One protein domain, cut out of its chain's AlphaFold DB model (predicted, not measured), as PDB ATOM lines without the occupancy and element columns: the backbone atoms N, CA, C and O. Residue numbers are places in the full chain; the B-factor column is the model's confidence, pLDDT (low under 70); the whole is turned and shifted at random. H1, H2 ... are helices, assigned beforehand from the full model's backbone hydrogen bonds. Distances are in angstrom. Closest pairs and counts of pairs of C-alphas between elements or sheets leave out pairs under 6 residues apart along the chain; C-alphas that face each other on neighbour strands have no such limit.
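AT A GLANCE: This is residues 47 to 76 and 88 to 134 of the 177 residues of the protein "TetR_C_1 domain-containing protein" of Streptomyces viridifaciens (UniProt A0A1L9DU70). One long helix, H4, makes the length of a rod; H1 runs to it at a slant and meets its residues 113 to 125, while short H2 packs on residues 118 to 122 and H3 on 103 to 107. The printed part has 77 residues with four named helices, H1 to H4 in order, and no named strand: all helix. It is loose, radius of gyration of the C-alphas 15.0 A, spanning 49 by 20 by 17 A.

IN THESE COORDINATES: H1, residues 51 to 67, begins at C-alpha 51 (94.046, 138.162, 113.906) and is 24.1 A long. H2 is residues 72 to 76, H3 88 to 98. H4, residues 103 to 131, is 41.7 A long, ending at C-alpha 131 (95.554, 133.412, 78.678).

HOW THE PARTS SIT: H4 is the hub. H1 touches it, closest C-alphas Arg 63 and Ile 117, 6.4 A, the same way at a tilt of 36 degrees, only just steep. H2 touches it, closest C-alphas Ala 73 and Met 118, 5.5 A. H3 touches it, closest C-alphas Leu 93 and Ala 106, 6.0 A, opposite ways at a steep tilt of 60 degrees. In H1, H2, H3 and H4 every O i to N i+4 pair is within hydrogen-bond range.

THE WHOLE: Residues 77 to 87 are not printed; C-alphas 76 and 88 are 17.9 A apart. Residues 48 and 132 have pLDDT under 70.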
ATOM      1  N   ASP A  47      96.037 133.436 116.054       70.12
ATOM      2  CA  ASP A  47      96.570 134.440 116.964       70.12
ATOM      3  C   ASP A  47      95.493 135.510 117.220       70.12
ATOM      4  O   ASP A  47      95.111 136.231 116.296       70.12
ATOM      5  N   PRO A  48      94.961 135.624 118.449       67.69
ATOM      6  CA  PRO A  48      93.954 136.630 118.777       67.69
ATOM      7  C   PRO A  48      94.483 138.064 118.718       67.69
ATOM      8  O   PRO A  48      93.697 138.980 118.483       67.69
ATOM      9  N   GLU A  49      95.777 138.260 118.985       71.50
ATOM     10  CA  GLU A  49      96.408 139.582 119.055       71.50
ATOM     11  C   GLU A  49      96.725 140.121 117.655       71.50
ATOM     12  O   GLU A  49      96.604 141.321 117.425       71.50
ATOM     13  N   HIS A  50      97.015 139.225 116.706       75.75
ATOM     14  CA  HIS A  50      97.338 139.533 115.304       75.75
ATOM     15  C   HIS A  50      96.363 138.846 114.333       75.75
ATOM     16  O   HIS A  50      96.741 138.265 113.310       75.75
ATOM     17  N   TRP A  51      95.074 138.852 114.686       73.44
ATOM     18  CA  TRP A  51      94.046 138.162 113.906       73.44
ATOM     19  C   TRP A  51      93.940 138.642 112.443       73.44
ATOM     20  O   TRP A  51      93.672 137.782 111.592       73.44
ATOM     21  N   PRO A  52      94.158 139.931 112.085       76.06
ATOM     22  CA  PRO A  52      94.158 140.358 110.687       76.06
ATOM     23  C   PRO A  52      95.302 139.709 109.902       76.06
ATOM     24  O   PRO A  52      95.054 139.061 108.885       76.06
ATOM     25  N   GLU A  53      96.534 139.779 110.411       77.75
ATOM     26  CA  GLU A  53      97.730 139.228 109.769       77.75
ATOM     27  C   GLU A  53      97.627 137.713 109.604       77.75
ATOM     28  O   GLU A  53      97.926 137.171 108.532       77.75
ATOM     29  N   TRP A  54      97.146 137.024 110.644       77.38
ATOM     30  CA  TRP A  54      96.871 135.593 110.582       77.38
ATOM     31  C   TRP A  54      95.843 135.271 109.488       77.38
ATOM     32  O   TRP A  54      96.066 134.361 108.683       77.38
ATOM     33  N   THR A  55      94.755 136.046 109.405       76.06
ATOM     34  CA  THR A  55      93.695 135.854 108.401       76.06
ATOM     35  C   THR A  55      94.214 136.099 106.984       76.06
ATOM     36  O   THR A  55      93.923 135.312 106.082       76.06
ATOM     37  N   ALA A  56      95.038 137.127 106.762       80.69
ATOM     38  CA  ALA A  56      95.648 137.367 105.455       80.69
ATOM     39  C   ALA A  56      96.634 136.263 105.060       80.69
ATOM     40  O   ALA A  56      96.614 135.785 103.924       80.69
ATOM     41  N   ALA A  57      97.478 135.805 105.988       80.44
ATOM     42  CA  ALA A  57      98.344 134.658 105.739       80.44
ATOM     43  C   ALA A  57      97.527 133.401 105.396       80.44
ATOM     44  O   ALA A  57      97.983 132.564 104.616       80.44
ATOM     45  N   ASP A  58      96.341 133.236 105.992       77.81
ATOM     46  CA  ASP A  58      95.456 132.078 105.785       77.81
ATOM     47  C   ASP A  58      94.851 132.129 104.397       77.81
ATOM     48  O   ASP A  58      94.950 131.175 103.626       77.81
ATOM     49  N   ALA A  59      94.339 133.300 104.033       83.50
ATOM     50  CA  ALA A  59      93.785 133.559 102.724       83.50
ATOM     51  C   ALA A  59      94.796 133.322 101.592       83.50
ATOM     52  O   ALA A  59      94.453 132.680 100.596       83.50
ATOM     53  N   ARG A  60      96.051 133.765 101.754       86.56
ATOM     54  CA  ARG A  60      97.127 133.508 100.780       86.56
ATOM     55  C   ARG A  60      97.402 132.020 100.615       86.56
ATOM     56  O   ARG A  60      97.427 131.518  99.496       86.56
ATOM     57  N   ALA A  61      97.556 131.303 101.725       82.19
ATOM     58  CA  ALA A  61      97.859 129.876 101.703       82.19
ATOM     59  C   ALA A  61      96.715 129.067 101.052       82.19
ATOM     60  O   ALA A  61      96.943 128.194 100.215       82.19
ATOM     61  N   LYS A  62      95.468 129.448 101.346       81.56
ATOM     62  CA  LYS A  62      94.252 128.929 100.709       81.56
ATOM     63  C   LYS A  62      94.203 129.195  99.203       81.56
ATOM     64  O   LYS A  62      93.924 128.271  98.437       81.56
ATOM     65  N   ARG A  63      94.481 130.428  98.763       89.69
ATOM     66  CA  ARG A  63      94.550 130.783  97.335       89.69
ATOM     67  C   ARG A  63      95.599 129.935  96.613       89.69
ATOM     68  O   ARG A  63      95.272 129.336  95.590       89.69
ATOM     69  N   THR A  64      96.806 129.817  97.171       86.94
ATOM     70  CA  THR A  64      97.881 128.972  96.624       86.94
ATOM     71  C   THR A  64      97.424 127.527  96.440       86.94
ATOM     72  O   THR A  64      97.566 126.971  95.351       86.94
ATOM     73  N   ALA A  65      96.809 126.932  97.466       82.25
ATOM     74  CA  ALA A  65      96.345 125.551  97.395       82.25
ATOM     75  C   ALA A  65      95.231 125.345  96.351       82.25
ATOM     76  O   ALA A  65      95.237 124.354  95.623       82.25
ATOM     77  N   LEU A  66      94.289 126.286  96.220       84.81
ATOM     78  CA  LEU A  66      93.234 126.194  95.205       84.81
ATOM     79  C   LEU A  66      93.780 126.382  93.778       84.81
ATOM     80  O   LEU A  66      93.301 125.720  92.855       84.81
ATOM     81  N   LEU A  67      94.777 127.251  93.586       89.62
ATOM     82  CA  LEU A  67      95.413 127.497  92.285       89.62
ATOM     83  C   LEU A  67      96.333 126.360  91.828       89.62
ATOM     84  O   LEU A  67      96.575 126.240  90.626       89.62
ATOM     85  N   ALA A  68      96.802 125.504  92.741       86.12
ATOM     86  CA  ALA A  68      97.588 124.315  92.403       86.12
ATOM     87  C   ALA A  68      96.814 123.307  91.528       86.12
ATOM     88  O   ALA A  68      97.411 122.447  90.880       86.12
ATOM     89  N   TYR A  69      95.485 123.433  91.455       83.50
ATOM     90  CA  TYR A  69      94.610 122.553  90.689       83.50
ATOM     91  C   TYR A  69      93.837 123.352  89.650       83.50
ATOM     92  O   TYR A  69      93.292 124.408  89.950       83.50
ATOM     93  N   ARG A  70      93.715 122.807  88.432       84.50
ATOM     94  CA  ARG A  70      93.075 123.474  87.279       84.50
ATOM     95  C   ARG A  70      91.698 124.080  87.582       84.50
ATOM     96  O   ARG A  70      91.360 125.121  87.035       84.50
ATOM     97  N   ASP A  71      90.907 123.405  88.410       82.88
ATOM     98  CA  ASP A  71      89.534 123.777  88.764       82.88
ATOM     99  C   ASP A  71      89.334 123.825  90.290       82.88
ATOM    100  O   ASP A  71      88.235 123.554  90.779       82.88
ATOM    101  N   GLY A  72      90.387 124.117  91.063       84.62
ATOM    102  CA  GLY A  72      90.355 124.023  92.528       84.62
ATOM    103  C   GLY A  72      89.187 124.772  93.183       84.62
ATOM    104  O   GLY A  72      88.485 124.191  94.012       84.62
ATOM    105  N   ALA A  73      88.891 126.009  92.758       86.56
ATOM    106  CA  ALA A  73      87.750 126.758  93.294       86.56
ATOM    107  C   ALA A  73      86.402 126.120  92.923       86.56
ATOM    108  O   ALA A  73      85.510 126.015  93.765       86.56
ATOM    109  N   ARG A  74      86.261 125.623  91.687       84.50
ATOM    110  CA  ARG A  74      85.032 124.966  91.216       84.50
ATOM    111  C   ARG A  74      84.765 123.649  91.942       84.50
ATOM    112  O   ARG A  74      83.621 123.371  92.279       84.50
ATOM    113  N   VAL A  75      85.806 122.855  92.185       80.81
ATOM    114  CA  VAL A  75      85.707 121.606  92.956       80.81
ATOM    115  C   VAL A  75      85.306 121.897  94.401       80.81
ATOM    116  O   VAL A  75      84.566 121.119  95.002       80.81
ATOM    117  N   ARG A  76      85.761 123.026  94.956       75.62
ATOM    118  CA  ARG A  76      85.466 123.398  96.338       75.62
ATOM    119  C   ARG A  76      84.090 124.032  96.537       75.62
ATOM    120  O   ARG A  76      83.498 123.874  97.612       75.62
ATOM    121  N   ALA A  88      87.836 122.253 114.466       75.25
ATOM    122  CA  ALA A  88      88.706 123.297 113.944       75.25
ATOM    123  C   ALA A  88      87.933 124.606 113.686       75.25
ATOM    124  O   ALA A  88      88.469 125.689 113.930       75.25
ATOM    125  N   ILE A  89      86.656 124.531 113.275       78.81
ATOM    126  CA  ILE A  89      85.786 125.719 113.159       78.81
ATOM    127  C   ILE A  89      85.615 126.348 114.545       78.81
ATOM    128  O   ILE A  89      85.750 127.561 114.701       78.81
ATOM    129  N   GLU A  90      85.353 125.527 115.564       83.69
ATOM    130  CA  GLU A  90      85.168 125.987 116.943       83.69
ATOM    131  C   GLU A  90      86.426 126.676 117.496       83.69
ATOM    132  O   GLU A  90      86.328 127.722 118.144       83.69
ATOM    133  N   ALA A  91      87.619 126.153 117.193       80.00
ATOM    134  CA  ALA A  91      88.886 126.772 117.583       80.00
ATOM    135  C   ALA A  91      89.068 128.169 116.955       80.00
ATOM    136  O   ALA A  91      89.441 129.120 117.649       80.00
ATOM    137  N   GLN A  92      88.734 128.326 115.669       75.88
ATOM    138  CA  GLN A  92      88.772 129.622 114.978       75.88
ATOM    139  C   GLN A  92      87.766 130.618 115.569       75.88
ATOM    140  O   GLN A  92      88.105 131.778 115.816       75.88
ATOM    141  N   LEU A  93      86.537 130.171 115.846       83.94
ATOM    142  CA  LEU A  93      85.519 131.002 116.494       83.94
ATOM    143  C   LEU A  93      85.924 131.403 117.911       83.94
ATOM    144  O   LEU A  93      85.690 132.545 118.303       83.94
ATOM    145  N   SER A  94      86.558 130.501 118.657       83.06
ATOM    146  CA  SER A  94      87.077 130.776 119.997       83.06
ATOM    147  C   SER A  94      88.169 131.841 119.967       83.06
ATOM    148  O   SER A  94      88.155 132.757 120.788       83.06
ATOM    149  N   ALA A  95      89.092 131.764 119.008       77.00
ATOM    150  CA  ALA A  95      90.151 132.753 118.863       77.00
ATOM    151  C   ALA A  95      89.622 134.128 118.440       77.00
ATOM    152  O   ALA A  95      89.946 135.123 119.086       77.00
ATOM    153  N   LEU A  96      88.727 134.183 117.448       75.06
ATOM    154  CA  LEU A  96      88.049 135.427 117.075       75.06
ATOM    155  C   LEU A  96      87.198 135.975 118.223       75.06
ATOM    156  O   LEU A  96      87.150 137.180 118.430       75.06
ATOM    157  N   GLY A  97      86.557 135.112 119.012       80.38
ATOM    158  CA  GLY A  97      85.776 135.514 120.180       80.38
ATOM    159  C   GLY A  97      86.609 136.248 121.234       80.38
ATOM    160  O   GLY A  97      86.107 137.185 121.855       80.38
ATOM    161  N   ARG A  98      87.895 135.895 121.387       80.50
ATOM    162  CA  ARG A  98      88.830 136.617 122.270       80.50
ATOM    163  C   ARG A  98      89.092 138.055 121.804       80.50
ATOM    164  O   ARG A  98      89.344 138.907 122.648       80.50
ATOM    165  N   ALA A  99      88.942 138.343 120.510       72.06
ATOM    166  CA  ALA A  99      89.027 139.693 119.950       72.06
ATOM    167  C   ALA A  99      87.712 140.503 120.075       72.06
ATOM    168  O   ALA A  99      87.672 141.676 119.705       72.06
ATOM    169  N   GLY A 100      86.619 139.912 120.590       77.06
ATOM    170  CA  GLY A 100      85.351 140.603 120.881       77.06
ATOM    171  C   GLY A 100      84.124 140.284 119.998       77.06
ATOM    172  O   GLY A 100      82.997 140.441 120.487       77.06
ATOM    173  N   PRO A 101      84.243 139.829 118.733       75.38
ATOM    174  CA  PRO A 101      83.097 139.397 117.936       75.38
ATOM    175  C   PRO A 101      82.263 138.284 118.587       75.38
ATOM    176  O   PRO A 101      82.778 137.280 119.074       75.38
ATOM    177  N   ARG A 102      80.930 138.401 118.511       88.06
ATOM    178  CA  ARG A 102      80.027 137.292 118.871       88.06
ATOM    179  C   ARG A 102      80.172 136.133 117.872       88.06
ATOM    180  O   ARG A 102      80.369 136.413 116.686       88.06
ATOM    181  N   PRO A 103      79.927 134.867 118.268       88.62
ATOM    182  CA  PRO A 103      80.148 133.696 117.408       88.62
ATOM    183  C   PRO A 103      79.495 133.787 116.022       88.62
ATOM    184  O   PRO A 103      80.120 133.506 115.006       88.62
ATOM    185  N   ARG A 104      78.250 134.277 115.942       89.12
ATOM    186  CA  ARG A 104      77.548 134.461 114.660       89.12
ATOM    187  C   ARG A 104      78.237 135.482 113.745       89.12
ATOM    188  O   ARG A 104      78.197 135.324 112.529       89.12
ATOM    189  N   THR A 105      78.815 136.537 114.311       83.06
ATOM    190  CA  THR A 105      79.560 137.555 113.561       83.06
ATOM    191  C   THR A 105      80.920 137.016 113.135       83.06
ATOM    192  O   THR A 105      81.265 137.157 111.968       83.06
ATOM    193  N   ALA A 106      81.635 136.333 114.033       81.94
ATOM    194  CA  ALA A 106      82.906 135.678 113.730       81.94
ATOM    195  C   ALA A 106      82.759 134.661 112.586       81.94
ATOM    196  O   ALA A 106      83.491 134.724 111.603       81.94
ATOM    197  N   LEU A 107      81.735 133.802 112.633       85.62
ATOM    198  CA  LEU A 107      81.486 132.835 111.563       85.62
ATOM    199  C   LEU A 107      81.132 133.514 110.235       85.62
ATOM    200  O   LEU A 107      81.558 133.070 109.175       85.62
ATOM    201  N   ARG A 108      80.360 134.610 110.271       84.00
ATOM    202  CA  ARG A 108      80.073 135.403 109.066       84.00
ATOM    203  C   ARG A 108      81.339 136.012 108.476       84.00
ATOM    204  O   ARG A 108      81.460 136.010 107.260       84.00
ATOM    205  N   LEU A 109      82.250 136.509 109.309       78.62
ATOM    206  CA  LEU A 109      83.532 137.054 108.866       78.62
ATOM    207  C   LEU A 109      84.367 135.975 108.166       78.62
ATOM    208  O   LEU A 109      84.736 136.164 107.011       78.62
ATOM    209  N   LEU A 110      84.552 134.819 108.814       78.88
ATOM    210  CA  LEU A 110      85.275 133.677 108.240       78.88
ATOM    211  C   LEU A 110      84.682 133.245 106.889       78.88
ATOM    212  O   LEU A 110      85.404 133.092 105.907       78.88
ATOM    213  N   LEU A 111      83.353 133.120 106.806       83.38
ATOM    214  CA  LEU A 111      82.673 132.753 105.560       83.38
ATOM    215  C   LEU A 111      82.795 133.820 104.469       83.38
ATOM    216  O   LEU A 111      82.826 133.473 103.290       83.38
ATOM    217  N   THR A 112      82.817 135.104 104.829       83.31
ATOM    218  CA  THR A 112      83.020 136.197 103.869       83.31
ATOM    219  C   THR A 112      84.417 136.127 103.268       83.31
ATOM    220  O   THR A 112      84.539 136.180 102.045       83.31
ATOM    221  N   VAL A 113      85.445 135.934 104.101       80.19
ATOM    222  CA  VAL A 113      86.830 135.770 103.644       80.19
ATOM    223  C   VAL A 113      86.937 134.559 102.716       80.19
ATOM    224  O   VAL A 113      87.337 134.714 101.565       80.19
ATOM    225  N   ASP A 114      86.457 133.387 103.130       81.38
ATOM    226  CA  ASP A 114      86.529 132.171 102.307       81.38
ATOM    227  C   ASP A 114      85.802 132.306 100.966       81.38
ATOM    228  O   ASP A 114      86.310 131.895  99.919       81.38
ATOM    229  N   ARG A 115      84.618 132.926 100.962       84.88
ATOM    230  CA  ARG A 115      83.867 133.169  99.724       84.88
ATOM    231  C   ARG A 115      84.549 134.180  98.818       84.88
ATOM    232  O   ARG A 115      84.498 134.005  97.603       84.88
ATOM    233  N   SER A 116      85.194 135.197  99.385       85.50
ATOM    234  CA  SER A 116      85.965 136.163  98.603       85.50
ATOM    235  C   SER A 116      87.152 135.485  97.914       85.50
ATOM    236  O   SER A 116      87.321 135.652  96.709       85.50
ATOM    237  N   ILE A 117      87.884 134.616  98.624       87.56
ATOM    238  CA  ILE A 117      88.996 133.832  98.067       87.56
ATOM    239  C   ILE A 117      88.509 132.955  96.912       87.56
ATOM    240  O   ILE A 117      89.122 132.948  95.848       87.56
ATOM    241  N   MET A 118      87.387 132.245  97.086       87.31
ATOM    242  CA  MET A 118      86.808 131.432  96.009       87.31
ATOM    243  C   MET A 118      86.465 132.267  94.770       87.31
ATOM    244  O   MET A 118      86.690 131.797  93.656       87.31
ATOM    245  N   GLY A 119      85.947 133.487  94.947       89.88
ATOM    246  CA  GLY A 119      85.674 134.418  93.849       89.88
ATOM    247  C   GLY A 119      86.945 134.805  93.095       89.88
ATOM    248  O   GLY A 119      87.029 134.576  91.891       89.88
ATOM    249  N   TRP A 120      87.961 135.285  93.817       92.25
ATOM    250  CA  TRP A 120      89.265 135.645  93.246       92.25
ATOM    251  C   TRP A 120      89.907 134.493  92.475       92.25
ATOM    252  O   TRP A 120      90.298 134.651  91.322       92.25
ATOM    253  N   VAL A 121      89.961 133.305  93.082       92.69
ATOM    254  CA  VAL A 121      90.550 132.126  92.437       92.69
ATOM    255  C   VAL A 121      89.738 131.693  91.217       92.69
ATOM    256  O   VAL A 121      90.322 131.242  90.237       92.69
ATOM    257  N   THR A 122      88.410 131.827  91.244       92.62
ATOM    258  CA  THR A 122      87.565 131.482  90.090       92.62
ATOM    259  C   THR A 122      87.881 132.370  88.889       92.62
ATOM    260  O   THR A 122      88.101 131.840  87.797       92.62
ATOM    261  N   GLU A 123      87.951 133.689  89.094       92.06
ATOM    262  CA  GLU A 123      88.299 134.656  88.044       92.06
ATOM    263  C   GLU A 123      89.726 134.438  87.536       92.06
ATOM    264  O   GLU A 123      89.966 134.390  86.333       92.06
ATOM    265  N   GLU A 124      90.681 134.199  88.432       93.25
ATOM    266  CA  GLU A 124      92.065 133.934  88.047       93.25
ATOM    267  C   GLU A 124      92.226 132.612  87.280       93.25
ATOM    268  O   GLU A 124      92.941 132.552  86.279       93.25
ATOM    269  N   GLN A 125      91.538 131.543  87.689       91.81
ATOM    270  CA  GLN A 125      91.529 130.276  86.950       91.81
ATOM    271  C   GLN A 125      90.858 130.420  85.582       91.81
ATOM    272  O   GLN A 125      91.282 129.773  84.623       91.81
ATOM    273  N   ALA A 126      89.805 131.233  85.461       90.69
ATOM    274  CA  ALA A 126      89.213 131.575  84.167       90.69
ATOM    275  C   ALA A 126      90.212 132.353  83.298       90.69
ATOM    276  O   ALA A 126      90.522 131.925  82.187       90.69
ATOM    277  N   TRP A 127      90.823 133.404  83.849       90.00
ATOM    278  CA  TRP A 127      91.815 134.211  83.152       90.00
ATOM    279  C   TRP A 127      92.999 133.364  82.675       90.00
ATOM    280  O   TRP A 127      93.325 133.401  81.493       90.00
ATOM    281  N   ARG A 128      93.619 132.547  83.534       88.44
ATOM    282  CA  ARG A 128      94.776 131.705  83.170       88.44
ATOM    283  C   ARG A 128      94.447 130.685  82.076       88.44
ATOM    284  O   ARG A 128      95.309 130.396  81.248       88.44
ATOM    285  N   ARG A 129      93.216 130.155  82.050       87.31
ATOM    286  CA  ARG A 129      92.749 129.257  80.977       87.31
ATOM    287  C   ARG A 129      92.721 129.972  79.633       87.31
ATOM    288  O   ARG A 129      93.310 129.476  78.681       87.31
ATOM    289  N   ASP A 130      92.120 131.154  79.595       83.25
ATOM    290  CA  ASP A 130      91.996 131.934  78.362       83.25
ATOM    291  C   ASP A 130      93.333 132.581  77.955       83.25
ATOM    292  O   ASP A 130      93.562 132.875  76.784       83.25
ATOM    293  N   ALA A 131      94.240 132.815  78.912       78.62
ATOM    294  CA  ALA A 131      95.554 133.412  78.678       78.62
ATOM    295  C   ALA A 131      96.440 132.544  77.782       78.62
ATOM    296  O   ALA A 131      97.146 133.080  76.932       78.62
ATOM    297  N   ALA A 132      96.368 131.219  77.934       67.56
ATOM    298  CA  ALA A 132      97.123 130.280  77.106       67.56
ATOM    299  C   ALA A 132      96.773 130.388  75.609       67.56
ATOM    300  O   ALA A 132      97.592 130.054  74.756       67.56
ATOM    301  N   GLU A 133      95.577 130.885  75.292       73.12
ATOM    302  CA  GLU A 133      95.068 131.051  73.928       73.12
ATOM    303  C   GLU A 133      95.083 132.526  73.471       73.12
ATOM    304  O   GLU A 133      94.786 132.833  72.313       73.12
ATOM    305  N   ARG A 134      95.467 133.466  74.350       76.25
ATOM    306  CA  ARG A 134      95.468 134.905  74.056       76.25
ATOM    307  C   ARG A 134      96.739 135.346  73.337       76.25
ATOM    308  O   ARG A 134      97.801 135.488  73.930       76.25
TER     309      ARG A 134